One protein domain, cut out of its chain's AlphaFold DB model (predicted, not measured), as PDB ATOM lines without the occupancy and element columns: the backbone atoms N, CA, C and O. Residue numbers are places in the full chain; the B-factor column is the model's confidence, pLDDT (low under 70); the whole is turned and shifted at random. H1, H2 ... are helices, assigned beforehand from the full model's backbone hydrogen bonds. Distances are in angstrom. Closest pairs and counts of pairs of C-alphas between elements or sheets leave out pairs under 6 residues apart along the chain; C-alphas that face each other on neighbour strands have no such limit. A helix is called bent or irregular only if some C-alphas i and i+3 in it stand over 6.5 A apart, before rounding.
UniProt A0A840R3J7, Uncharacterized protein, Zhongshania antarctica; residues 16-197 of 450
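What this domain is: This is residues 16 to 197 of the 450 residues of an uncharacterized protein of Zhongshania antarctica (UniProt A0A840R3J7). Mostly crossed helices gather round H6, which lies near the middle of an elongated model, with H2, H3 and H5 packed on it and H4 and the short H7 near, while H1 lies far out toward one end. At the other end H1 sits alone among loops, and the long link of residues 44 to 81 leads from it to H2. The 182 printed residues hold seven named helices, H1 to H7 in chain order, and no named strand; the class is all helix, with under half of the residues, 86, in named elements. The whole is compact, with a radius of gyration of the C-alphas of 17.5 A and spans of 56 by 32 by 27 A.

How they stand to each other: H1, residues 33 to 43, touches no helix. Residues 30 to 31 pair antiparallel with 68 to 69. H6, residues 173 to 183, is the hub. H2, residues 82 to 101, touches it with residues 87 to 94 alone, about perpendicular at 80 degrees; the closest C-alphas, Leu 90 and Leu 177, are 6.7 A apart. H3, residues 107 to 117, touches H6 at a shallow tilt of 24 degrees, the same way, closest at C-alphas 114 and 183, 6.9 A. H5, residues 146 to 163, touches H6 about perpendicular at 80 degrees, closest at C-alphas 155 and 175, 5.5 A. H5 is irregular, with C-alphas 157 and 160 7.7 A apart, and has a kink of 54 degrees near residue 157. H4, residues 129 to 139, is close to H6 but not clearly touching: C-alphas 139 and 182 are 6.3 A apart. H7, residues 190 to 193, is near H3. Every O i to N i+4 pair is within hydrogen-bond range in H1, H2, H3, H4 and H6; in H5 12 of 14 are, and H7 is too short for one.

Where its parts are: H1 begins at C-alpha 33 (22.978, 54.691, 22.911). H2 is 28.1 A long and H5 25.4 A. H7 ends at C-alpha 193 (21.516, 24.168, 43.598).

The domain as a whole: The C-alphas farthest apart, Gly 44 and Gly 124, are 57.3 A apart. The printed part has no cut. The links H1 to H2 and H3 to H4 are long. pLDDT is under 70 at residues 16 to 28, 71 to 76, 166 to 172 and 197.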
ATOM      1  N   VAL A  16      38.181  37.757  37.076       32.25
ATOM      2  CA  VAL A  16      36.824  38.079  37.518       32.25
ATOM      3  C   VAL A  16      35.889  37.120  36.773       32.25
ATOM      4  O   VAL A  16      35.750  37.206  35.555       32.25
ATOM      5  N   GLY A  17      35.318  36.142  37.480       39.56
ATOM      6  CA  GLY A  17      34.293  35.235  36.940       39.56
ATOM      7  C   GLY A  17      34.751  34.282  35.827       39.56
ATOM      8  O   GLY A  17      33.944  33.901  34.988       39.56
ATOM      9  N   GLY A  18      36.042  33.933  35.753       35.09
ATOM     10  CA  GLY A  18      36.547  33.055  34.685       35.09
ATOM     11  C   GLY A  18      36.561  33.698  33.291       35.09
ATOM     12  O   GLY A  18      36.940  33.033  32.328       35.09
ATOM     13  N   LEU A  19      36.218  34.989  33.181       38.38
ATOM     14  CA  LEU A  19      36.369  35.776  31.966       38.38
ATOM     15  C   LEU A  19      37.858  36.026  31.723       38.38
ATOM     16  O   LEU A  19      38.456  36.930  32.304       38.38
ATOM     17  N   ILE A  20      38.488  35.173  30.908       34.12
ATOM     18  CA  ILE A  20      39.843  35.431  30.418       34.12
ATOM     19  C   ILE A  20      39.779  36.749  29.653       34.12
ATOM     20  O   ILE A  20      39.120  36.849  28.621       34.12
ATOM     21  N   HIS A  21      40.465  37.755  30.186       36.72
ATOM     22  CA  HIS A  21      40.689  39.024  29.522       36.72
ATOM     23  C   HIS A  21      41.518  38.732  28.263       36.72
ATOM     24  O   HIS A  21      42.730  38.536  28.342       36.72
ATOM     25  N   THR A  22      40.882  38.633  27.098       34.16
ATOM     26  CA  THR A  22      41.612  38.715  25.833       34.16
ATOM     27  C   THR A  22      42.110  40.158  25.704       34.16
ATOM     28  O   THR A  22      41.303  41.083  25.797       34.16
ATOM     29  N   PRO A  23      43.425  40.394  25.558       37.44
ATOM     30  CA  PRO A  23      43.980  41.743  25.439       37.44
ATOM     31  C   PRO A  23      43.660  42.409  24.093       37.44
ATOM     32  O   PRO A  23      43.928  43.596  23.929       37.44
ATOM     33  N   GLU A  24      43.041  41.695  23.150       41.31
ATOM     34  CA  GLU A  24      42.432  42.289  21.958       41.31
ATOM     35  C   GLU A  24      41.097  42.937  22.334       41.31
ATOM     36  O   GLU A  24      40.007  42.462  22.030       41.31
ATOM     37  N   ILE A  25      41.206  44.051  23.055       45.03
ATOM     38  CA  ILE A  25      40.171  45.072  23.092       45.03
ATOM     39  C   ILE A  25      39.919  45.454  21.633       45.03
ATOM     40  O   ILE A  25      40.848  45.898  20.957       45.03
ATOM     41  N   ALA A  26      38.691  45.257  21.144       45.91
ATOM     42  CA  ALA A  26      38.281  45.745  19.833       45.91
ATOM     43  C   ALA A  26      38.788  47.185  19.666       45.91
ATOM     44  O   ALA A  26      38.573  48.020  20.548       45.91
ATOM     45  N   ALA A  27      39.485  47.469  18.560       55.16
ATOM     46  CA  ALA A  27      40.099  48.777  18.305       55.16
ATOM     47  C   ALA A  27      39.094  49.943  18.413       55.16
ATOM     48  O   ALA A  27      39.499  51.091  18.582       55.16
ATOM     49  N   LYS A  28      37.789  49.634  18.366       69.12
ATOM     50  CA  LYS A  28      36.672  50.534  18.636       69.12
ATOM     51  C   LYS A  28      35.738  49.933  19.695       69.12
ATOM     52  O   LYS A  28      35.267  48.810  19.502       69.12
ATOM     53  N   PRO A  29      35.432  50.651  20.789       79.50
ATOM     54  CA  PRO A  29      34.549  50.133  21.821       79.50
ATOM     55  C   PRO A  29      33.079  50.139  21.371       79.50
ATOM     56  O   PRO A  29      32.631  51.068  20.698       79.50
ATOM     57  N   PHE A  30      32.354  49.083  21.741       85.81
ATOM     58  CA  PHE A  30      30.918  48.918  21.495       85.81
ATOM     59  C   PHE A  30      30.078  49.590  22.587       85.81
ATOM     60  O   PHE A  30      30.448  49.540  23.766       85.81
ATOM     61  N   TYR A  31      28.936  50.176  22.217       87.62
ATOM     62  CA  TYR A  31      28.021  50.855  23.135       87.62
ATOM     63  C   TYR A  31      26.552  50.677  22.758       87.62
ATOM     64  O   TYR A  31      26.203  50.425  21.610       87.62
ATOM     65  N   CYS A  32      25.699  50.887  23.757       90.38
ATOM     66  CA  CYS A  32      24.274  51.127  23.594       90.38
ATOM     67  C   CYS A  32      24.011  52.628  23.782       90.38
ATOM     68  O   CYS A  32      24.422  53.192  24.802       90.38
ATOM     69  N   GLY A  33      23.318  53.265  22.831       87.19
ATOM     70  CA  GLY A  33      22.978  54.691  22.911       87.19
ATOM     71  C   GLY A  33      22.160  55.036  24.160       87.19
ATOM     72  O   GLY A  33      22.439  56.028  24.829       87.19
ATOM     73  N   GLN A  34      21.231  54.161  24.551       89.94
ATOM     74  CA  GLN A  34      20.401  54.370  25.736       89.94
ATOM     75  C   GLN A  34      21.188  54.207  27.049       89.94
ATOM     76  O   GLN A  34      20.983  54.992  27.975       89.94
ATOM     77  N   CYS A  35      22.146  53.270  27.133       90.19
ATOM     78  CA  CYS A  35      23.060  53.189  28.283       90.19
ATOM     79  C   CYS A  35      23.872  54.479  28.442       90.19
ATOM     80  O   CYS A  35      24.061  54.939  29.564       90.19
ATOM     81  N   ILE A  36      24.340  55.071  27.334       88.50
ATOM     82  CA  ILE A  36      25.075  56.342  27.365       88.50
ATOM     83  C   ILE A  36      24.179  57.452  27.920       88.50
ATOM     84  O   ILE A  36      24.594  58.154  28.839       88.50
ATOM     85  N   SER A  37      22.951  57.584  27.413       88.88
ATOM     86  CA  SER A  37      21.993  58.583  27.899       88.88
ATOM     87  C   SER A  37      21.672  58.403  29.387       88.88
ATOM     88  O   SER A  37      21.705  59.379  30.139       88.88
ATOM     89  N   ASN A  38      21.437  57.164  29.833       91.44
ATOM     90  CA  ASN A  38      21.188  56.845  31.241       91.44
ATOM     91  C   ASN A  38      22.399  57.185  32.127       91.44
ATOM     92  O   ASN A  38      22.238  57.781  33.193       91.44
ATOM     93  N   ASP A  39      23.612  56.839  31.693       90.88
ATOM     94  CA  ASP A  39      24.833  57.102  32.454       90.88
ATOM     95  C   ASP A  39      25.150  58.600  32.545       90.88
ATOM     96  O   ASP A  39      25.464  59.087  33.630       90.88
ATOM     97  N   ILE A  40      25.007  59.352  31.448       89.81
ATOM     98  CA  ILE A  40      25.188  60.812  31.452       89.81
ATOM     99  C   ILE A  40      24.164  61.462  32.383       89.81
ATOM    100  O   ILE A  40      24.538  62.288  33.213       89.81
ATOM    101  N   SER A  41      22.895  61.052  32.306       93.56
ATOM    102  CA  SER A  41      21.846  61.593  33.176       93.56
ATOM    103  C   SER A  41      22.095  61.302  34.657       93.56
ATOM    104  O   SER A  41      21.706  62.106  35.500       93.56
ATOM    105  N   LYS A  42      22.693  60.153  34.992       93.88
ATOM    106  CA  LYS A  42      22.849  59.701  36.382       93.88
ATOM    107  C   LYS A  42      24.186  60.090  37.012       93.88
ATOM    108  O   LYS A  42      24.243  60.351  38.210       93.88
ATOM    109  N   TYR A  43      25.257  60.091  36.228       91.38
ATOM    110  CA  TYR A  43      26.633  60.242  36.708       91.38
ATOM    111  C   TYR A  43      27.373  61.421  36.064       91.38
ATOM    112  O   TYR A  43      28.507  61.698  36.449       91.38
ATOM    113  N   GLY A  44      26.778  62.095  35.074       90.25
ATOM    114  CA  GLY A  44      27.412  63.183  34.319       90.25
ATOM    115  C   GLY A  44      28.483  62.726  33.322       90.25
ATOM    116  O   GLY A  44      29.014  63.544  32.577       90.25
ATOM    117  N   ILE A  45      28.803  61.429  33.288       86.00
ATOM    118  CA  ILE A  45      29.807  60.818  32.413       86.00
ATOM    119  C   ILE A  45      29.305  59.465  31.907       86.00
ATOM    120  O   ILE A  45      28.582  58.766  32.615       86.00
ATOM    121  N   ASN A  46      29.716  59.064  30.702       84.12
ATOM    122  CA  ASN A  46      29.421  57.729  30.186       84.12
ATOM    123  C   ASN A  46      30.369  56.687  30.802       84.12
ATOM    124  O   ASN A  46      31.582  56.893  30.874       84.12
ATOM    125  N   ARG A  47      29.843  55.534  31.228       86.88
ATOM    126  CA  ARG A  47      30.692  54.430  31.687       86.88
ATOM    127  C   ARG A  47      30.929  53.452  30.549       86.88
ATOM    128  O   ARG A  47      30.081  53.208  29.693       86.88
ATOM    129  N   ARG A  48      32.112  52.843  30.554       83.56
ATOM    130  CA  ARG A  48      32.432  51.742  29.648       83.56
ATOM    131  C   ARG A  48      31.995  50.428  30.287       83.56
ATOM    132  O   ARG A  48      32.660  49.926  31.190       83.56
ATOM    133  N   LEU A  49      30.884  49.872  29.814       83.81
ATOM    134  CA  LEU A  49      30.362  48.606  30.324       83.81
ATOM    135  C   LEU A  49      31.189  47.432  29.792       83.81
ATOM    136  O   LEU A  49      31.305  47.253  28.580       83.81
ATOM    137  N   VAL A  50      31.748  46.627  30.704       81.75
ATOM    138  CA  VAL A  50      32.574  45.447  30.375       81.75
ATOM    139  C   VAL A  50      31.810  44.475  29.481       81.75
ATOM    140  O   VAL A  50      32.378  43.968  28.521       81.75
ATOM    141  N   ILE A  51      30.520  44.266  29.755       80.56
ATOM    142  CA  ILE A  51      29.694  43.319  29.005       80.56
ATOM    143  C   ILE A  51      29.563  43.680  27.522       80.56
ATOM    144  O   ILE A  51      29.627  42.795  26.677       80.56
ATOM    145  N   HIS A  52      29.501  44.972  27.189       85.44
ATOM    146  CA  HIS A  52      29.473  45.420  25.795       85.44
ATOM    147  C   HIS A  52      30.789  45.139  25.059       85.44
ATOM    148  O   HIS A  52      30.822  45.164  23.840       85.44
ATOM    149  N   GLN A  53      31.889  44.905  25.778       83.06
ATOM    150  CA  GLN A  53      33.201  44.668  25.171       83.06
ATOM    151  C   GLN A  53      33.511  43.179  24.984       83.06
ATOM    152  O   GLN A  53      34.591  42.845  24.498       83.06
ATOM    153  N   LEU A  54      32.620  42.283  25.414       75.75
ATOM    154  CA  LEU A  54      32.871  40.851  25.337       75.75
ATOM    155  C   LEU A  54      32.724  40.353  23.884       75.75
ATOM    156  O   LEU A  54      31.731  40.664  23.226       75.75
ATOM    157  N   PRO A  55      33.673  39.549  23.367       70.38
ATOM    158  CA  PRO A  55      33.574  38.992  22.019       70.38
ATOM    159  C   PRO A  55      32.319  38.131  21.837       70.38
ATOM    160  O   PRO A  55      32.051  37.255  22.659       70.38
ATOM    161  N   GLY A  56      31.584  38.346  20.742       71.81
ATOM    162  CA  GLY A  56      30.356  37.606  20.417       71.81
ATOM    163  C   GLY A  56      29.078  38.172  21.042       71.81
ATOM    164  O   GLY A  56      28.011  37.608  20.825       71.81
ATOM    165  N   PHE A  57      29.167  39.276  21.786       78.94
ATOM    166  CA  PHE A  57      28.013  39.989  22.330       78.94
ATOM    167  C   PHE A  57      27.696  41.182  21.433       78.94
ATOM    168  O   PHE A  57      28.462  42.140  21.378       78.94
ATOM    169  N   THR A  58      26.574  41.118  20.716       86.19
ATOM    170  CA  THR A  58      26.186  42.159  19.744       86.19
ATOM    171  C   THR A  58      24.958  42.967  20.171       86.19
ATOM    172  O   THR A  58      24.558  43.882  19.459       86.19
ATOM    173  N   ALA A  59      24.374  42.680  21.342       90.38
ATOM    174  CA  ALA A  59      23.184  43.358  21.854       90.38
ATOM    175  C   ALA A  59      23.303  43.717  23.344       90.38
ATOM    176  O   ALA A  59      23.960  43.026  24.123       90.38
ATOM    177  N   CYS A  60      22.635  44.791  23.754       91.75
ATOM    178  CA  CYS A  60      22.520  45.226  25.140       91.75
ATOM    179  C   CYS A  60      21.447  44.416  25.887       91.75
ATOM    180  O   CYS A  60      20.323  44.286  25.403       91.75
ATOM    181  N   ALA A  61      21.769  43.910  27.081       89.56
ATOM    182  CA  ALA A  61      20.818  43.181  27.927       89.56
ATOM    183  C   ALA A  61      19.731  44.088  28.534       89.56
ATOM    184  O   ALA A  61      18.584  43.657  28.662       89.56
ATOM    185  N   GLU A  62      20.092  45.329  28.880       90.19
ATOM    186  CA  GLU A  62      19.213  46.296  29.550       90.19
ATOM    187  C   GLU A  62      18.187  46.900  28.584       90.19
ATOM    188  O   GLU A  62      16.994  46.923  28.877       90.19
ATOM    189  N   HIS A  63      18.636  47.362  27.412       91.81
ATOM    190  CA  HIS A  63      17.780  48.084  26.459       91.81
ATOM    191  C   HIS A  63      17.353  47.261  25.248       91.81
ATOM    192  O   HIS A  63      16.592  47.766  24.432       91.81
ATOM    193  N   ALA A  64      17.823  46.015  25.113       92.25
ATOM    194  CA  ALA A  64      17.509  45.143  23.976       92.25
ATOM    195  C   ALA A  64      17.846  45.765  22.602       92.25
ATOM    196  O   ALA A  64      17.204  45.472  21.597       92.25
ATOM    197  N   LEU A  65      18.868  46.625  22.557       91.38
ATOM    198  CA  LEU A  65      19.351  47.303  21.352       91.38
ATOM    199  C   LEU A  65      20.639  46.659  20.844       91.38
ATOM    200  O   LEU A  65      21.457  46.195  21.643       91.38
ATOM    201  N   GLN A  66      20.846  46.669  19.530       90.19
ATOM    202  CA  GLN A  66      22.110  46.270  18.925       90.19
ATOM    203  C   GLN A  66      23.227  47.231  19.359       90.19
ATOM    204  O   GLN A  66      23.046  48.449  19.391       90.19
ATOM    205  N   LEU A  67      24.386  46.679  19.713       88.62
ATOM    206  CA  LEU A  67      25.557  47.459  20.089       88.62
ATOM    207  C   LEU A  67      26.213  48.064  18.843       88.62
ATOM    208  O   LEU A  67      26.436  47.371  17.852       88.62
ATOM    209  N   GLN A  68      26.558  49.346  18.925       87.06
ATOM    210  CA  GLN A  68      27.172  50.129  17.848       87.06
ATOM    211  C   GLN A  68      28.594  50.557  18.231       87.06
ATOM    212  O   GLN A  68      28.927  50.614  19.423       87.06
ATOM    213  N   HIS A  69      29.441  50.888  17.254       83.69
ATOM    214  CA  HIS A  69      30.733  51.507  17.542       83.69
ATOM    215  C   HIS A  69      30.587  53.015  17.761       83.69
ATOM    216  O   HIS A  69      29.784  53.681  17.119       83.69
ATOM    217  N   LEU A  70      31.427  53.574  18.636       70.00
ATOM    218  CA  LEU A  70      31.425  55.008  18.968       70.00
ATOM    219  C   LEU A  70      31.631  55.944  17.754       70.00
ATOM    220  O   LEU A  70      31.212  57.096  17.807       70.00
ATOM    221  N   ASP A  71      32.274  55.455  16.689       66.44
ATOM    222  CA  ASP A  71      32.552  56.222  15.464       66.44
ATOM    223  C   ASP A  71      31.489  56.041  14.373       66.44
ATOM    224  O   ASP A  71      31.575  56.692  13.326       66.44
ATOM    225  N   ASP A  72      30.541  55.119  14.559       65.31
ATOM    226  CA  ASP A  72      29.457  54.954  13.599       65.31
ATOM    227  C   ASP A  72      28.628  56.243  13.622       65.31
ATOM    228  O   ASP A  72      28.416  56.854  14.676       65.31
ATOM    229  N   LYS A  73      28.192  56.713  12.444       60.56
ATOM    230  CA  LYS A  73      27.230  57.823  12.392       60.56
ATOM    231  C   LYS A  73      26.075  57.439  13.314       60.56
ATOM    232  O   LYS A  73      25.683  56.279  13.289       60.56
ATOM    233  N   GLN A  74      25.585  58.379  14.131       56.97
ATOM    234  CA  GLN A  74      24.459  58.157  15.045       56.97
ATOM    235  C   GLN A  74      23.206  57.770  14.247       56.97
ATOM    236  O   GLN A  74      22.345  58.594  13.952       56.97
ATOM    237  N   GLU A  75      23.144  56.513  13.841       59.16
ATOM    238  CA  GLU A  75      21.984  55.859  13.281       59.16
ATOM    239  C   GLU A  75      21.131  55.396  14.456       59.16
ATOM    240  O   GLU A  75      21.651  54.981  15.498       59.16
ATOM    241  N   HIS A  76      19.812  55.488  14.298       69.38
ATOM    242  CA  HIS A  76      18.887  54.971  15.296       69.38
ATOM    243  C   HIS A  76      19.239  53.506  15.596       69.38
ATOM    244  O   HIS A  76      19.331  52.711  14.659       69.38
ATOM    245  N   PRO A  77      19.479  53.143  16.868       73.62
ATOM    246  CA  PRO A  77      19.920  51.802  17.204       73.62
ATOM    247  C   PRO A  77      18.831  50.795  16.837       73.62
ATOM    248  O   PRO A  77      17.689  50.906  17.284       73.62
ATOM    249  N   SER A  78      19.196  49.814  16.017       84.81
ATOM    250  CA  SER A  78      18.317  48.703  15.664       84.81
ATOM    251  C   SER A  78      18.005  47.851  16.902       84.81
ATOM    252  O   SER A  78      18.854  47.728  17.794       84.81
ATOM    253  N   PRO A  79      16.824  47.214  16.967       89.12
ATOM    254  CA  PRO A  79      16.560  46.171  17.951       89.12
ATOM    255  C   PRO A  79      17.628  45.072  17.885       89.12
ATOM    256  O   PRO A  79      18.050  44.664  16.802       89.12
ATOM    257  N   GLY A  80      18.081  44.605  19.046       86.81
ATOM    258  CA  GLY A  80      18.992  43.471  19.136       86.81
ATOM    259  C   GLY A  80      18.291  42.172  18.738       86.81
ATOM    260  O   GLY A  80      17.090  42.009  18.953       86.81
ATOM    261  N   LEU A  81      19.045  41.221  18.194       89.81
ATOM    262  CA  LEU A  81      18.508  39.895  17.886       89.81
ATOM    263  C   LEU A  81      18.221  39.132  19.183       89.81
ATOM    264  O   LEU A  81      18.955  39.252  20.168       89.81
ATOM    265  N   THR A  82      17.166  38.316  19.188       89.62
ATOM    266  CA  THR A  82      16.675  37.654  20.405       89.62
ATOM    267  C   THR A  82      17.757  36.829  21.099       89.62
ATOM    268  O   THR A  82      17.925  36.935  22.312       89.62
ATOM    269  N   SER A  83      18.525  36.034  20.347       89.12
ATOM    270  CA  SER A  83      19.564  35.175  20.932       89.12
ATOM    271  C   SER A  83      20.738  35.983  21.483       89.12
ATOM    272  O   SER A  83      21.272  35.638  22.536       89.12
ATOM    273  N   ASP A  84      21.111  37.072  20.805       87.88
ATOM    274  CA  ASP A  84      22.159  37.993  21.251       87.88
ATOM    275  C   ASP A  84      21.761  38.677  22.571       87.88
ATOM    276  O   ASP A  84      22.555  38.711  23.510       87.88
ATOM    277  N   ILE A  85      20.506  39.128  22.697       90.44
ATOM    278  CA  ILE A  85      19.971  39.697  23.945       90.44
ATOM    279  C   ILE A  85      19.978  38.652  25.067       90.44
ATOM    280  O   ILE A  85      20.404  38.952  26.184       90.44
ATOM    281  N   THR A  86      19.522  37.427  24.786       91.00
ATOM    282  CA  THR A  86      19.502  36.337  25.771       91.00
ATOM    283  C   THR A  86      20.905  36.037  26.290       91.00
ATOM    284  O   THR A  86      21.100  35.936  27.496       91.00
ATOM    285  N   ILE A  87      21.905  35.954  25.411       89.69
ATOM    286  CA  ILE A  87      23.294  35.703  25.812       89.69
ATOM    287  C   ILE A  87      23.837  36.843  26.678       89.69
ATOM    288  O   ILE A  87      24.478  36.570  27.695       89.69
ATOM    289  N   SER A  88      23.542  38.100  26.335       89.25
ATOM    290  CA  SER A  88      23.911  39.251  27.166       89.25
ATOM    291  C   SER A  88      23.283  39.167  28.559       89.25
ATOM    292  O   SER A  88      23.998  39.299  29.549       89.25
ATOM    293  N   LYS A  89      21.988  38.846  28.669       90.44
ATOM    294  CA  LYS A  89      21.325  38.657  29.973       90.44
ATOM    295  C   LYS A  89      21.975  37.541  30.792       90.44
ATOM    296  O   LYS A  89      22.321  37.753  31.950       90.44
ATOM    297  N   LEU A  90      22.255  36.397  30.164       91.25
ATOM    298  CA  LEU A  90      22.942  35.282  30.821       91.25
ATOM    299  C   LEU A  90      24.341  35.665  31.316       91.25
ATOM    300  O   LEU A  90      24.769  35.202  32.371       91.25
ATOM    301  N   ALA A  91      25.073  36.507  30.584       89.00
ATOM    302  CA  ALA A  91      26.369  36.994  31.041       89.00
ATOM    303  C   ALA A  91      26.250  37.935  32.247       89.00
ATOM    304  O   ALA A  91      27.056  37.817  33.172       89.00
ATOM    305  N   GLU A  92      25.261  38.836  32.272       87.25
ATOM    306  CA  GLU A  92      24.995  39.680  33.449       87.25
ATOM    307  C   GLU A  92      24.626  38.840  34.665       87.25
ATOM    308  O   GLU A  92      25.179  39.050  35.749       87.25
ATOM    309  N   ASP A  93      23.753  37.852  34.474       89.00
ATOM    310  CA  ASP A  93      23.354  36.912  35.513       89.00
ATOM    311  C   ASP A  93      24.565  36.144  36.035       89.00
ATOM    312  O   ASP A  93      24.820  36.149  37.237       89.00
ATOM    313  N   LEU A  94      25.390  35.574  35.154       87.06
ATOM    314  CA  LEU A  94      26.594  34.854  35.566       87.06
ATOM    315  C   LEU A  94      27.555  35.754  36.352       87.06
ATOM    316  O   LEU A  94      28.088  35.332  37.378       87.06
ATOM    317  N   ILE A  95      27.778  36.998  35.914       84.75
ATOM    318  CA  ILE A  95      28.632  37.956  36.634       84.75
ATOM    319  C   ILE A  95      28.039  38.275  38.011       84.75
ATOM    320  O   ILE A  95      28.775  38.310  39.000       84.75
ATOM    321  N   ARG A  96      26.724  38.494  38.101       88.69
ATOM    322  CA  ARG A  96      26.028  38.770  39.365       88.69
ATOM    323  C   ARG A  96      26.147  37.588  40.330       88.69
ATOM    324  O   ARG A  96      26.572  37.779  41.468       88.69
ATOM    325  N   ILE A  97      25.837  36.381  39.862       87.62
ATOM    326  CA  ILE A  97      25.848  35.147  40.657       87.62
ATOM    327  C   ILE A  97      27.269  34.823  41.123       87.62
ATOM    328  O   ILE A  97      27.500  34.602  42.310       87.62
ATOM    329  N   THR A  98      28.254  34.864  40.221       85.44
ATOM    330  CA  THR A  98      29.653  34.561  40.573       85.44
ATOM    331  C   THR A  98      30.246  35.567  41.555       85.44
ATOM    332  O   THR A  98      31.062  35.181  42.391       85.44
ATOM    333  N   ARG A  99      29.823  36.838  41.519       86.31
ATOM    334  CA  ARG A  99      30.195  37.836  42.539       86.31
ATOM    335  C   ARG A  99      29.561  37.551  43.899       86.31
ATOM    336  O   ARG A  99      30.210  37.793  44.910       86.31
ATOM    337  N   ALA A 100      28.326  37.057  43.925       89.75
ATOM    338  CA  ALA A 100      27.604  36.780  45.163       89.75
ATOM    339  C   ALA A 100      28.022  35.453  45.821       89.75
ATOM    340  O   ALA A 100      28.163  35.390  47.039       89.75
ATOM    341  N   ARG A 101      28.221  34.393  45.028       87.81
ATOM    342  CA  ARG A 101      28.401  33.008  45.509       87.81
ATOM    343  C   ARG A 101      29.794  32.429  45.245       87.81
ATOM    344  O   ARG A 101      30.104  31.350  45.738       87.81
ATOM    345  N   GLY A 102      30.636  33.125  44.480       84.00
ATOM    346  CA  GLY A 102      31.922  32.607  44.013       84.00
ATOM    347  C   GLY A 102      31.800  31.705  42.781       84.00
ATOM    348  O   GLY A 102      30.707  31.403  42.297       84.00
ATOM    349  N   TRP A 103      32.946  31.296  42.234       80.81
ATOM    350  CA  TRP A 103      33.023  30.388  41.085       80.81
ATOM    351  C   TRP A 103      32.868  28.918  41.508       80.81
ATOM    352  O   TRP A 103      33.353  28.523  42.565       80.81
ATOM    353  N   LEU A 104      32.232  28.103  40.658       80.25
ATOM    354  CA  LEU A 104      32.060  26.662  40.871       80.25
ATOM    355  C   LEU A 104      33.198  25.859  40.227       80.25
ATOM    356  O   LEU A 104      33.258  25.702  39.005       80.25
ATOM    357  N   ASP A 105      34.069  25.282  41.052       77.94
ATOM    358  CA  ASP A 105      35.142  24.393  40.585       77.94
ATOM    359  C   ASP A 105      34.619  23.055  40.032       77.94
ATOM    360  O   ASP A 105      35.299  22.398  39.243       77.94
ATOM    361  N   ASP A 106      33.402  22.665  40.418       83.00
ATOM    362  CA  ASP A 106      32.741  21.406  40.067       83.00
ATOM    363  C   ASP A 106      31.688  21.553  38.946       83.00
ATOM    364  O   ASP A 106      30.865  20.658  38.709       83.00
ATOM    365  N   VAL A 107      31.710  22.676  38.214       85.81
ATOM    366  CA  VAL A 107      30.712  23.007  37.179       85.81
ATOM    367  C   VAL A 107      30.551  21.903  36.125       85.81
ATOM    368  O   VAL A 107      29.440  21.618  35.680       85.81
ATOM    369  N   GLN A 108      31.633  21.201  35.766       87.06
ATOM    370  CA  GLN A 108      31.566  20.092  34.813       87.06
ATOM    371  C   GLN A 108      30.779  18.901  35.367       87.06
ATOM    372  O   GLN A 108      30.026  18.280  34.616       87.06
ATOM    373  N   GLN A 109      30.921  18.563  36.657       86.81
ATOM    374  CA  GLN A 109      30.131  17.474  37.246       86.81
ATOM    375  C   GLN A 109      28.640  17.818  37.258       86.81
ATOM    376  O   GLN A 109      27.816  16.936  37.018       86.81
ATOM    377  N   ARG A 110      28.297  19.094  37.456       89.94
ATOM    378  CA  ARG A 110      26.913  19.585  37.400       89.94
ATOM    379  C   ARG A 110      26.336  19.494  35.986       89.94
ATOM    380  O   ARG A 110      25.219  19.010  35.821       89.94
ATOM    381  N   TYR A 111      27.114  19.841  34.955       91.50
ATOM    382  CA  TYR A 111      26.709  19.629  33.556       91.50
ATOM    383  C   TYR A 111      26.497  18.148  33.232       91.50
ATOM    384  O   TYR A 111      25.484  17.792  32.634       91.50
ATOM    385  N   TRP A 112      27.416  17.271  33.653       91.06
ATOM    386  CA  TRP A 112      27.253  15.823  33.485       91.06
ATOM    387  C   TRP A 112      25.981  15.312  34.150       91.06
ATOM    388  O   TRP A 112      25.246  14.540  33.538       91.06
ATOM    389  N   TRP A 113      25.719  15.754  35.378       90.88
ATOM    390  CA  TRP A 113      24.520  15.375  36.110       90.88
ATOM    391  C   TRP A 113      23.252  15.819  35.374       90.88
ATOM    392  O   TRP A 113      22.357  15.006  35.156       90.88
ATOM    393  N   LYS A 114      23.205  17.068  34.893       93.19
ATOM    394  CA  LYS A 114      22.063  17.589  34.129       93.19
ATOM    395  C   LYS A 114      21.855  16.841  32.806       93.19
ATOM    396  O   LYS A 114      20.739  16.461  32.472       93.19
ATOM    397  N   LEU A 115      22.927  16.531  32.081       93.69
ATOM    398  CA  LEU A 115      22.839  15.721  30.861       93.69
ATOM    399  C   LEU A 115      22.339  14.296  31.136       93.69
ATOM    400  O   LEU A 115      21.641  13.713  30.306       93.69
ATOM    401  N   GLN A 116      22.690  13.714  32.284       92.00
ATOM    402  CA  GLN A 116      22.202  12.394  32.688       92.00
ATOM    403  C   GLN A 116      20.711  12.420  33.028       92.00
ATOM    404  O   GLN A 116      19.988  11.522  32.595       92.00
ATOM    405  N   THR A 117      20.231  13.446  33.740       91.25
ATOM    406  CA  THR A 117      18.797  13.589  34.046       91.25
ATOM    407  C   THR A 117      17.964  13.819  32.785       91.25
ATOM    408  O   THR A 117      16.860  13.297  32.682       91.25
ATOM    409  N   MET A 118      18.533  14.478  31.772       93.06
ATOM    410  CA  MET A 118      17.939  14.621  30.436       93.06
ATOM    411  C   MET A 118      18.070  13.365  29.550       93.06
ATOM    412  O   MET A 118      17.715  13.405  28.376       93.06
ATOM    413  N   GLN A 119      18.614  12.252  30.060       91.94
ATOM    414  CA  GLN A 119      18.906  11.026  29.296       91.94
ATOM    415  C   GLN A 119      19.819  11.241  28.071       91.94
ATOM    416  O   GLN A 119      19.850  10.426  27.146       91.94
ATOM    417  N   MET A 120      20.598  12.319  28.055       92.69
ATOM    418  CA  MET A 120      21.548  12.661  26.991       92.69
ATOM    419  C   MET A 120      22.971  12.186  27.296       92.69
ATOM    420  O   MET A 120      23.830  12.176  26.414       92.69
ATOM    421  N   ALA A 121      23.226  11.742  28.526       91.81
ATOM    422  CA  ALA A 121      24.478  11.134  28.946       91.81
ATOM    423  C   ALA A 121      24.239   9.857  29.760       91.81
ATOM    424  O   ALA A 121      23.223   9.700  30.432       91.81
ATOM    425  N   THR A 122      25.202   8.939  29.721       86.50
ATOM    426  CA  THR A 122      25.198   7.730  30.553       86.50
ATOM    427  C   THR A 122      25.981   7.938  31.848       86.50
ATOM    428  O   THR A 122      26.830   8.830  31.959       86.50
ATOM    429  N   SER A 123      25.761   7.054  32.826       81.50
ATOM    430  CA  SER A 123      26.562   6.981  34.059       81.50
ATOM    431  C   SER A 123      28.052   6.716  33.798       81.50
ATOM    432  O   SER A 123      28.896   7.060  34.621       81.50
ATOM    433  N   GLY A 124      28.389   6.154  32.631       77.44
ATOM    434  CA  GLY A 124      29.758   5.936  32.164       77.44
ATOM    435  C   GLY A 124      30.414   7.149  31.494       77.44
ATOM    436  O   GLY A 124      31.467   6.976  30.894       77.44
ATOM    437  N   GLN A 125      29.807   8.341  31.564       80.31
ATOM    438  CA  GLN A 125      30.282   9.561  30.893       80.31
ATOM    439  C   GLN A 125      30.380   9.425  29.362       80.31
ATOM    440  O   GLN A 125      31.287   9.951  28.724       80.31
ATOM    441  N   HIS A 126      29.421   8.723  28.755       84.31
ATOM    442  CA  HIS A 126      29.230   8.745  27.304       84.31
ATOM    443  C   HIS A 126      28.045   9.639  26.957       84.31
ATOM    444  O   HIS A 126      26.977   9.484  27.550       84.31
ATOM    445  N   ILE A 127      28.221  10.542  25.993       91.38
ATOM    446  CA  ILE A 127      27.168  11.446  25.517       91.38
ATOM    447  C   ILE A 127      26.454  10.890  24.280       91.38
ATOM    448  O   ILE A 127      27.069  10.258  23.420       91.38
ATOM    449  N   ARG A 128      25.155  11.164  24.169       92.00
ATOM    450  CA  ARG A 128      24.340  10.915  22.976       92.00
ATOM    451  C   ARG A 128      24.394  12.154  22.083       92.00
ATOM    452  O   ARG A 128      23.510  12.999  22.143       92.00
ATOM    453  N   TYR A 129      25.461  12.271  21.290       91.12
ATOM    454  CA  TYR A 129      25.785  13.506  20.561       91.12
ATOM    455  C   TYR A 129      24.641  14.023  19.678       91.12
ATOM    456  O   TYR A 129      24.296  15.188  19.793       91.12
ATOM    457  N   HIS A 130      24.000  13.157  18.883       90.12
ATOM    458  CA  HIS A 130      22.888  13.553  18.006       90.12
ATOM    459  C   HIS A 130      21.715  14.180  18.778       90.12
ATOM    460  O   HIS A 130      21.192  15.213  18.385       90.12
ATOM    461  N   ALA A 131      21.323  13.583  19.911       92.31
ATOM    462  CA  ALA A 131      20.237  14.114  20.738       92.31
ATOM    463  C   ALA A 131      20.603  15.470  21.366       92.31
ATOM    464  O   ALA A 131      19.754  16.346  21.503       92.31
ATOM    465  N   ILE A 132      21.876  15.644  21.738       95.06
ATOM    466  CA  ILE A 132      22.386  16.912  22.265       95.06
ATOM    467  C   ILE A 132      22.410  17.981  21.175       95.06
ATOM    468  O   ILE A 132      21.977  19.097  21.423       95.06
ATOM    469  N   GLU A 133      22.909  17.651  19.986       93.94
ATOM    470  CA  GLU A 133      22.987  18.564  18.845       93.94
ATOM    471  C   GLU A 133      21.616  19.129  18.480       93.94
ATOM    472  O   GLU A 133      21.443  20.347  18.433       93.94
ATOM    473  N   GLU A 134      20.634  18.247  18.304       92.56
ATOM    474  CA  GLU A 134      19.261  18.621  17.973       92.56
ATOM    475  C   GLU A 134      18.654  19.537  19.045       92.56
ATOM    476  O   GLU A 134      18.172  20.627  18.734       92.56
ATOM    477  N   ALA A 135      18.751  19.152  20.322       94.81
ATOM    478  CA  ALA A 135      18.204  19.934  21.428       94.81
ATOM    479  C   ALA A 135      18.917  21.284  21.623       94.81
ATOM    480  O   ALA A 135      18.265  22.294  21.896       94.81
ATOM    481  N   PHE A 136      20.242  21.320  21.469       94.75
ATOM    482  CA  PHE A 136      21.051  22.529  21.622       94.75
ATOM    483  C   PHE A 136      20.730  23.553  20.530       94.75
ATOM    484  O   PHE A 136      20.495  24.726  20.826       94.75
ATOM    485  N   TYR A 137      20.661  23.123  19.267       92.94
ATOM    486  CA  TYR A 137      20.285  24.017  18.172       92.94
ATOM    487  C   TYR A 137      18.820  24.433  18.229       92.94
ATOM    488  O   TYR A 137      18.513  25.577  17.889       92.94
ATOM    489  N   HIS A 138      17.931  23.549  18.686       92.94
ATOM    490  CA  HIS A 138      16.525  23.878  18.886       92.94
ATOM    491  C   HIS A 138      16.341  24.984  19.936       92.94
ATOM    492  O   HIS A 138      15.563  25.909  19.715       92.94
ATOM    493  N   TYR A 139      17.075  24.931  21.051       93.31
ATOM    494  CA  TYR A 139      17.042  25.985  22.071       93.31
ATOM    495  C   TYR A 139      17.490  27.341  21.502       93.31
ATOM    496  O   TYR A 139      16.810  28.352  21.661       93.31
ATOM    497  N   TRP A 140      18.580  27.350  20.730       91.75
ATOM    498  CA  TRP A 140      19.122  28.553  20.093       91.75
ATOM    499  C   TRP A 140      18.553  28.825  18.688       91.75
ATOM    500  O   TRP A 140      19.239  29.411  17.846       91.75
ATOM    501  N   ARG A 141      17.331  28.372  18.373       87.94
ATOM    502  CA  ARG A 141      16.746  28.479  17.017       87.94
ATOM    503  C   ARG A 141      16.302  29.890  16.618       87.94
ATOM    504  O   ARG A 141      16.061  30.120  15.439       87.94
ATOM    505  N   GLN A 142      16.165  30.787  17.594       88.38
ATOM    506  CA  GLN A 142      15.708  32.163  17.391       88.38
ATOM    507  C   GLN A 142      16.695  32.978  16.539       88.38
ATOM    508  O   GLN A 142      17.817  32.540  16.262       88.38
ATOM    509  N   GLU A 143      16.276  34.184  16.150       82.38
ATOM    510  CA  GLU A 143      17.114  35.136  15.420       82.38
ATOM    511  C   GLU A 143      18.450  35.372  16.144       82.38
ATOM    512  O   GLU A 143      18.502  35.495  17.377       82.38
ATOM    513  N   LYS A 144      19.544  35.366  15.375       80.38
ATOM    514  CA  LYS A 144      20.923  35.396  15.883       80.38
ATOM    515  C   LYS A 144      21.902  35.925  14.843       80.38
ATOM    516  O   LYS A 144      21.717  35.702  13.645       80.38
ATOM    517  N   SER A 145      22.950  36.591  15.316       79.69
ATOM    518  CA  SER A 145      24.041  37.097  14.481       79.69
ATOM    519  C   SER A 145      24.852  35.965  13.833       79.69
ATOM    520  O   SER A 145      24.873  34.823  14.307       79.69
ATOM    521  N   SER A 146      25.546  36.270  12.733       76.56
ATOM    522  CA  SER A 146      26.386  35.295  12.016       76.56
ATOM    523  C   SER A 146      27.532  34.761  12.887       76.56
ATOM    524  O   SER A 146      27.897  33.584  12.837       76.56
ATOM    525  N   GLU A 147      28.031  35.626  13.761       77.62
ATOM    526  CA  GLU A 147      29.045  35.394  14.769       77.62
ATOM    527  C   GLU A 147      28.559  34.361  15.791       77.62
ATOM    528  O   GLU A 147      29.268  33.389  16.078       77.62
ATOM    529  N   LEU A 148      27.319  34.502  16.279       80.44
ATOM    530  CA  LEU A 148      26.709  33.520  17.175       80.44
ATOM    531  C   LEU A 148      26.505  32.159  16.508       80.44
ATOM    532  O   LEU A 148      26.715  31.135  17.158       80.44
ATOM    533  N   VAL A 149      26.146  32.105  15.220       83.62
ATOM    534  CA  VAL A 149      26.026  30.823  14.497       83.62
ATOM    535  C   VAL A 149      27.355  30.063  14.512       83.62
ATOM    536  O   VAL A 149      27.380  28.866  14.821       83.62
ATOM    537  N   GLY A 150      28.461  30.760  14.234       84.12
ATOM    538  CA  GLY A 150      29.807  30.190  14.306       84.12
ATOM    539  C   GLY A 150      30.154  29.693  15.712       84.12
ATOM    540  O   GLY A 150      30.627  28.563  15.874       84.12
ATOM    541  N   LEU A 151      29.850  30.494  16.736       84.81
ATOM    542  CA  LEU A 151      30.103  30.151  18.138       84.81
ATOM    543  C   LEU A 151      29.299  28.936  18.615       84.81
ATOM    544  O   LEU A 151      29.847  28.108  19.342       84.81
ATOM    545  N   LEU A 152      28.038  28.785  18.202       88.69
ATOM    546  CA  LEU A 152      27.210  27.621  18.547       88.69
ATOM    547  C   LEU A 152      27.818  26.327  17.992       88.69
ATOM    548  O   LEU A 152      28.002  25.361  18.736       88.69
ATOM    549  N   SER A 153      28.193  26.331  16.709       87.38
ATOM    550  CA  SER A 153      28.834  25.179  16.061       87.38
ATOM    551  C   SER A 153      30.168  24.825  16.716       87.38
ATOM    552  O   SER A 153      30.440  23.662  17.026       87.38
ATOM    553  N   GLU A 154      30.993  25.831  17.012       87.31
ATOM    554  CA  GLU A 154      32.270  25.603  17.676       87.31
ATOM    555  C   GLU A 154      32.091  25.076  19.110       87.31
ATOM    556  O   GLU A 154      32.821  24.174  19.532       87.31
ATOM    557  N   THR A 155      31.111  25.603  19.850       88.69
ATOM    558  CA  THR A 155      30.781  25.171  21.215       88.69
ATOM    559  C   THR A 155      30.385  23.702  21.236       88.69
ATOM    560  O   THR A 155      30.940  22.928  22.017       88.69
ATOM    561  N   LEU A 156      29.496  23.288  20.331       90.00
ATOM    562  CA  LEU A 156      29.035  21.907  20.244       90.00
ATOM    563  C   LEU A 156      30.154  20.940  19.829       90.00
ATOM    564  O   LEU A 156      30.276  19.841  20.374       90.00
ATOM    565  N   ARG A 157      31.031  21.355  18.907       88.12
ATOM    566  CA  ARG A 157      32.220  20.579  18.509       88.12
ATOM    567  C   ARG A 157      33.183  20.356  19.680       88.12
ATOM    568  O   ARG A 157      33.826  19.310  19.768       88.12
ATOM    569  N   LEU A 158      33.298  21.339  20.572       87.56
ATOM    570  CA  LEU A 158      34.188  21.301  21.735       87.56
ATOM    571  C   LEU A 158      33.510  20.771  23.006       87.56
ATOM    572  O   LEU A 158      34.187  20.620  24.024       87.56
ATOM    573  N   LEU A 159      32.220  20.429  22.956       88.69
ATOM    574  CA  LEU A 159      31.446  19.973  24.109       88.69
ATOM    575  C   LEU A 159      32.137  18.852  24.912       88.69
ATOM    576  O   LEU A 159      32.241  19.001  26.129       88.69
ATOM    577  N   PRO A 160      32.697  17.780  24.306       85.69
ATOM    578  CA  PRO A 160      33.394  16.750  25.080       85.69
ATOM    579  C   PRO A 160      34.574  17.307  25.889       85.69
ATOM    580  O   PRO A 160      34.809  16.902  27.022       85.69
ATOM    581  N   GLN A 161      35.306  18.271  25.330       84.00
ATOM    582  CA  GLN A 161      36.477  18.871  25.973       84.00
ATOM    583  C   GLN A 161      36.062  19.788  27.131       84.00
ATOM    584  O   GLN A 161      36.744  19.823  28.156       84.00
ATOM    585  N   ILE A 162      34.920  20.472  26.985       82.88
ATOM    586  CA  ILE A 162      34.299  21.291  28.035       82.88
ATOM    587  C   ILE A 162      33.815  20.394  29.185       82.88
ATOM    588  O   ILE A 162      34.118  20.672  30.345       82.88
ATOM    589  N   LEU A 163      33.143  19.281  28.871       86.44
ATOM    590  CA  LEU A 163      32.617  18.325  29.853       86.44
ATOM    591  C   LEU A 163      33.709  17.559  30.611       86.44
ATOM    592  O   LEU A 163      33.546  17.259  31.791       86.44
ATOM    593  N   HIS A 164      34.822  17.217  29.960       80.75
ATOM    594  CA  HIS A 164      35.923  16.483  30.593       80.75
ATOM    595  C   HIS A 164      36.993  17.393  31.221       80.75
ATOM    596  O   HIS A 164      38.007  16.890  31.708       80.75
ATOM    597  N   GLY A 165      36.803  18.719  31.200       71.19
ATOM    598  CA  GLY A 165      37.718  19.685  31.821       71.19
ATOM    599  C   GLY A 165      39.150  19.626  31.275       71.19
ATOM    600  O   GLY A 165      40.099  19.967  31.977       71.19
ATOM    601  N   SER A 166      39.335  19.140  30.043       56.34
ATOM    602  CA  SER A 166      40.622  18.579  29.613       56.34
ATOM    603  C   SER A 166      41.689  19.603  29.217       56.34
ATOM    604  O   SER A 166      42.799  19.191  28.905       56.34
ATOM    605  N   THR A 167      41.432  20.916  29.262       51.56
ATOM    606  CA  THR A 167      42.494  21.941  29.171       51.56
ATOM    607  C   THR A 167      42.062  23.280  29.779       51.56
ATOM    608  O   THR A 167      40.914  23.703  29.662       51.56
ATOM    609  N   SER A 168      43.019  24.016  30.349       53.78
ATOM    610  CA  SER A 168      42.827  25.398  30.806       53.78
ATOM    611  C   SER A 168      42.572  26.403  29.674       53.78
ATOM    612  O   SER A 168      41.984  27.455  29.923       53.78
ATOM    613  N   ARG A 169      43.006  26.074  28.445       48.66
ATOM    614  CA  ARG A 169      42.969  26.937  27.249       48.66
ATOM    615  C   ARG A 169      41.622  26.942  26.513       48.66
ATOM    616  O   ARG A 169      41.427  27.789  25.654       48.66
ATOM    617  N   LEU A 170      40.703  26.029  26.837       51.84
ATOM    618  CA  LEU A 170      39.387  25.909  26.184       51.84
ATOM    619  C   LEU A 170      38.226  26.498  27.002       51.84
ATOM    620  O   LEU A 170      37.067  26.372  26.613       51.84
ATOM    621  N   ARG A 171      38.530  27.175  28.113       60.06
ATOM    622  CA  ARG A 171      37.562  27.831  29.004       60.06
ATOM    623  C   ARG A 171      37.149  29.198  28.457       60.06
ATOM    624  O   ARG A 171      37.378  30.212  29.108       60.06
ATOM    625  N   HIS A 172      36.610  29.249  27.235       66.88
ATOM    626  CA  HIS A 172      36.027  30.500  26.754       66.88
ATOM    627  C   HIS A 172      34.684  30.722  27.474       66.88
ATOM    628  O   HIS A 172      33.792  29.881  27.345       66.88
ATOM    629  N   PRO A 173      34.502  31.837  28.195       73.94
ATOM    630  CA  PRO A 173      33.318  32.113  29.016       73.94
ATOM    631  C   PRO A 173      32.009  32.020  28.238       73.94
ATOM    632  O   PRO A 173      31.052  31.413  28.708       73.94
ATOM    633  N   ILE A 174      31.995  32.527  26.998       81.69
ATOM    634  CA  ILE A 174      30.808  32.444  26.135       81.69
ATOM    635  C   ILE A 174      30.374  31.000  25.855       81.69
ATOM    636  O   ILE A 174      29.187  30.723  25.795       81.69
ATOM    637  N   LYS A 175      31.312  30.049  25.752       85.56
ATOM    638  CA  LYS A 175      30.990  28.638  25.483       85.56
ATOM    639  C   LYS A 175      30.323  28.002  26.701       85.56
ATOM    640  O   LYS A 175      29.388  27.223  26.555       85.56
ATOM    641  N   HIS A 176      30.773  28.379  27.901       84.00
ATOM    642  CA  HIS A 176      30.113  27.997  29.147       84.00
ATOM    643  C   HIS A 176      28.711  28.592  29.238       84.00
ATOM    644  O   HIS A 176      27.789  27.842  29.524       84.00
ATOM    645  N   LEU A 177      28.544  29.878  28.915       88.50
ATOM    646  CA  LEU A 177      27.239  30.547  28.893       88.50
ATOM    647  C   LEU A 177      26.257  29.899  27.914       88.50
ATOM    648  O   LEU A 177      25.099  29.693  28.258       88.50
ATOM    649  N   LEU A 178      26.713  29.538  26.714       91.06
ATOM    650  CA  LEU A 178      25.882  28.869  25.713       91.06
ATOM    651  C   LEU A 178      25.404  27.492  26.195       91.06
ATOM    652  O   LEU A 178      24.238  27.143  26.015       91.06
ATOM    653  N   ILE A 179      26.298  26.717  26.821       91.56
ATOM    654  CA  ILE A 179      25.970  25.396  27.371       91.56
ATOM    655  C   ILE A 179      25.076  25.525  28.601       91.56
ATOM    656  O   ILE A 179      24.092  24.800  28.700       91.56
ATOM    657  N   SER A 180      25.391  26.423  29.533       90.94
ATOM    658  CA  SER A 180      24.612  26.594  30.756       90.94
ATOM    659  C   SER A 180      23.245  27.204  30.482       90.94
ATOM    660  O   SER A 180      22.263  26.731  31.033       90.94
ATOM    661  N   GLY A 181      23.160  28.188  29.585       93.00
ATOM    662  CA  GLY A 181      21.888  28.749  29.139       93.00
ATOM    663  C   GLY A 181      20.973  27.664  28.585       93.00
ATOM    664  O   GLY A 181      19.841  27.544  29.028       93.00
ATOM    665  N   TRP A 182      21.486  26.806  27.699       94.81
ATOM    666  CA  TRP A 182      20.713  25.683  27.162       94.81
ATOM    667  C   TRP A 182      20.353  24.629  28.217       94.81
ATOM    668  O   TRP A 182      19.193  24.242  28.333       94.81
ATOM    669  N   LEU A 183      21.332  24.138  28.984       94.12
ATOM    670  CA  LEU A 183      21.112  23.050  29.942       94.12
ATOM    671  C   LEU A 183      20.111  23.426  31.036       94.12
ATOM    672  O   LEU A 183      19.449  22.539  31.572       94.12
ATOM    673  N   PHE A 184      20.033  24.707  31.387       93.50
ATOM    674  CA  PHE A 184      19.244  25.204  32.508       93.50
ATOM    675  C   PHE A 184      18.102  26.131  32.091       93.50
ATOM    676  O   PHE A 184      17.524  26.786  32.948       93.50
ATOM    677  N   ASP A 185      17.765  26.175  30.800       91.81
ATOM    678  CA  ASP A 185      16.673  27.008  30.273       91.81
ATOM    679  C   ASP A 185      16.789  28.488  30.700       91.81
ATOM    680  O   ASP A 185      15.825  29.165  31.038       91.81
ATOM    681  N   GLY A 186      18.031  28.973  30.749       90.56
ATOM    682  CA  GLY A 186      18.393  30.321  31.172       90.56
ATOM    683  C   GLY A 186      18.527  30.552  32.683       90.56
ATOM    684  O   GLY A 186      19.103  31.567  33.069       90.56
ATOM    685  N   ASP A 187      18.101  29.624  33.543       92.75
ATOM    686  CA  ASP A 187      18.264  29.746  34.997       92.75
ATOM    687  C   ASP A 187      19.663  29.300  35.454       92.75
ATOM    688  O   ASP A 187      19.929  28.136  35.764       92.75
ATOM    689  N   LEU A 188      20.602  30.245  35.502       90.75
ATOM    690  CA  LEU A 188      21.973  29.956  35.922       90.75
ATOM    691  C   LEU A 188      22.124  29.724  37.436       90.75
ATOM    692  O   LEU A 188      23.133  29.144  37.846       90.75
ATOM    693  N   GLU A 189      21.160  30.130  38.272       90.88
ATOM    694  CA  GLU A 189      21.216  29.861  39.718       90.88
ATOM    695  C   GLU A 189      20.949  28.387  40.020       90.88
ATOM    696  O   GLU A 189      21.613  27.808  40.885       90.88
ATOM    697  N   ALA A 190      20.097  27.732  39.227       91.50
ATOM    698  CA  ALA A 190      19.859  26.294  39.328       91.50
ATOM    699  C   ALA A 190      21.150  25.457  39.210       91.50
ATOM    700  O   ALA A 190      21.219  24.335  39.715       91.50
ATOM    701  N   ILE A 191      22.215  25.991  38.598       90.44
ATOM    702  CA  ILE A 191      23.529  25.332  38.579       90.44
ATOM    703  C   ILE A 191      24.054  25.165  40.004       90.44
ATOM    704  O   ILE A 191      24.541  24.088  40.339       90.44
ATOM    705  N   TYR A 192      23.954  26.197  40.842       88.50
ATOM    706  CA  TYR A 192      24.469  26.210  42.213       88.50
ATOM    707  C   TYR A 192      23.674  25.287  43.142       88.50
ATOM    708  O   TYR A 192      24.240  24.744  44.091       88.50
ATOM    709  N   GLU A 193      22.402  25.047  42.830       88.88
ATOM    710  CA  GLU A 193      21.516  24.168  43.598       88.88
ATOM    711  C   GLU A 193      21.787  22.675  43.365       88.88
ATOM    712  O   GLU A 193      21.479  21.842  44.219       88.88
ATOM    713  N   ILE A 194      22.419  22.311  42.243       87.81
ATOM    714  CA  ILE A 194      22.776  20.914  41.978       87.81
ATOM    715  C   ILE A 194      23.883  20.465  42.928       87.81
ATOM    716  O   ILE A 194      25.023  20.908  42.834       87.81
ATOM    717  N   SER A 195      23.591  19.473  43.760       83.50
ATOM    718  CA  SER A 195      24.618  18.696  44.451       83.50
ATOM    719  C   SER A 195      24.810  17.369  43.710       83.50
ATOM    720  O   SER A 195      24.022  16.438  43.910       83.50
ATOM    721  N   PRO A 196      25.785  17.261  42.781       76.38
ATOM    722  CA  PRO A 196      25.976  16.023  42.048       76.38
ATOM    723  C   PRO A 196      26.413  14.930  43.037       76.38
ATOM    724  O   PRO A 196      27.283  15.173  43.878       76.38
ATOM    725  N   PRO A 197      25.849  13.710  42.954       69.44
ATOM    726  CA  PRO A 197      26.264  12.615  43.813       69.44
ATOM    727  C   PRO A 197      27.763  12.403  43.621       69.44
ATOM    728  O   PRO A 197      28.242  12.369  42.481       69.44
TER     729      PRO A 197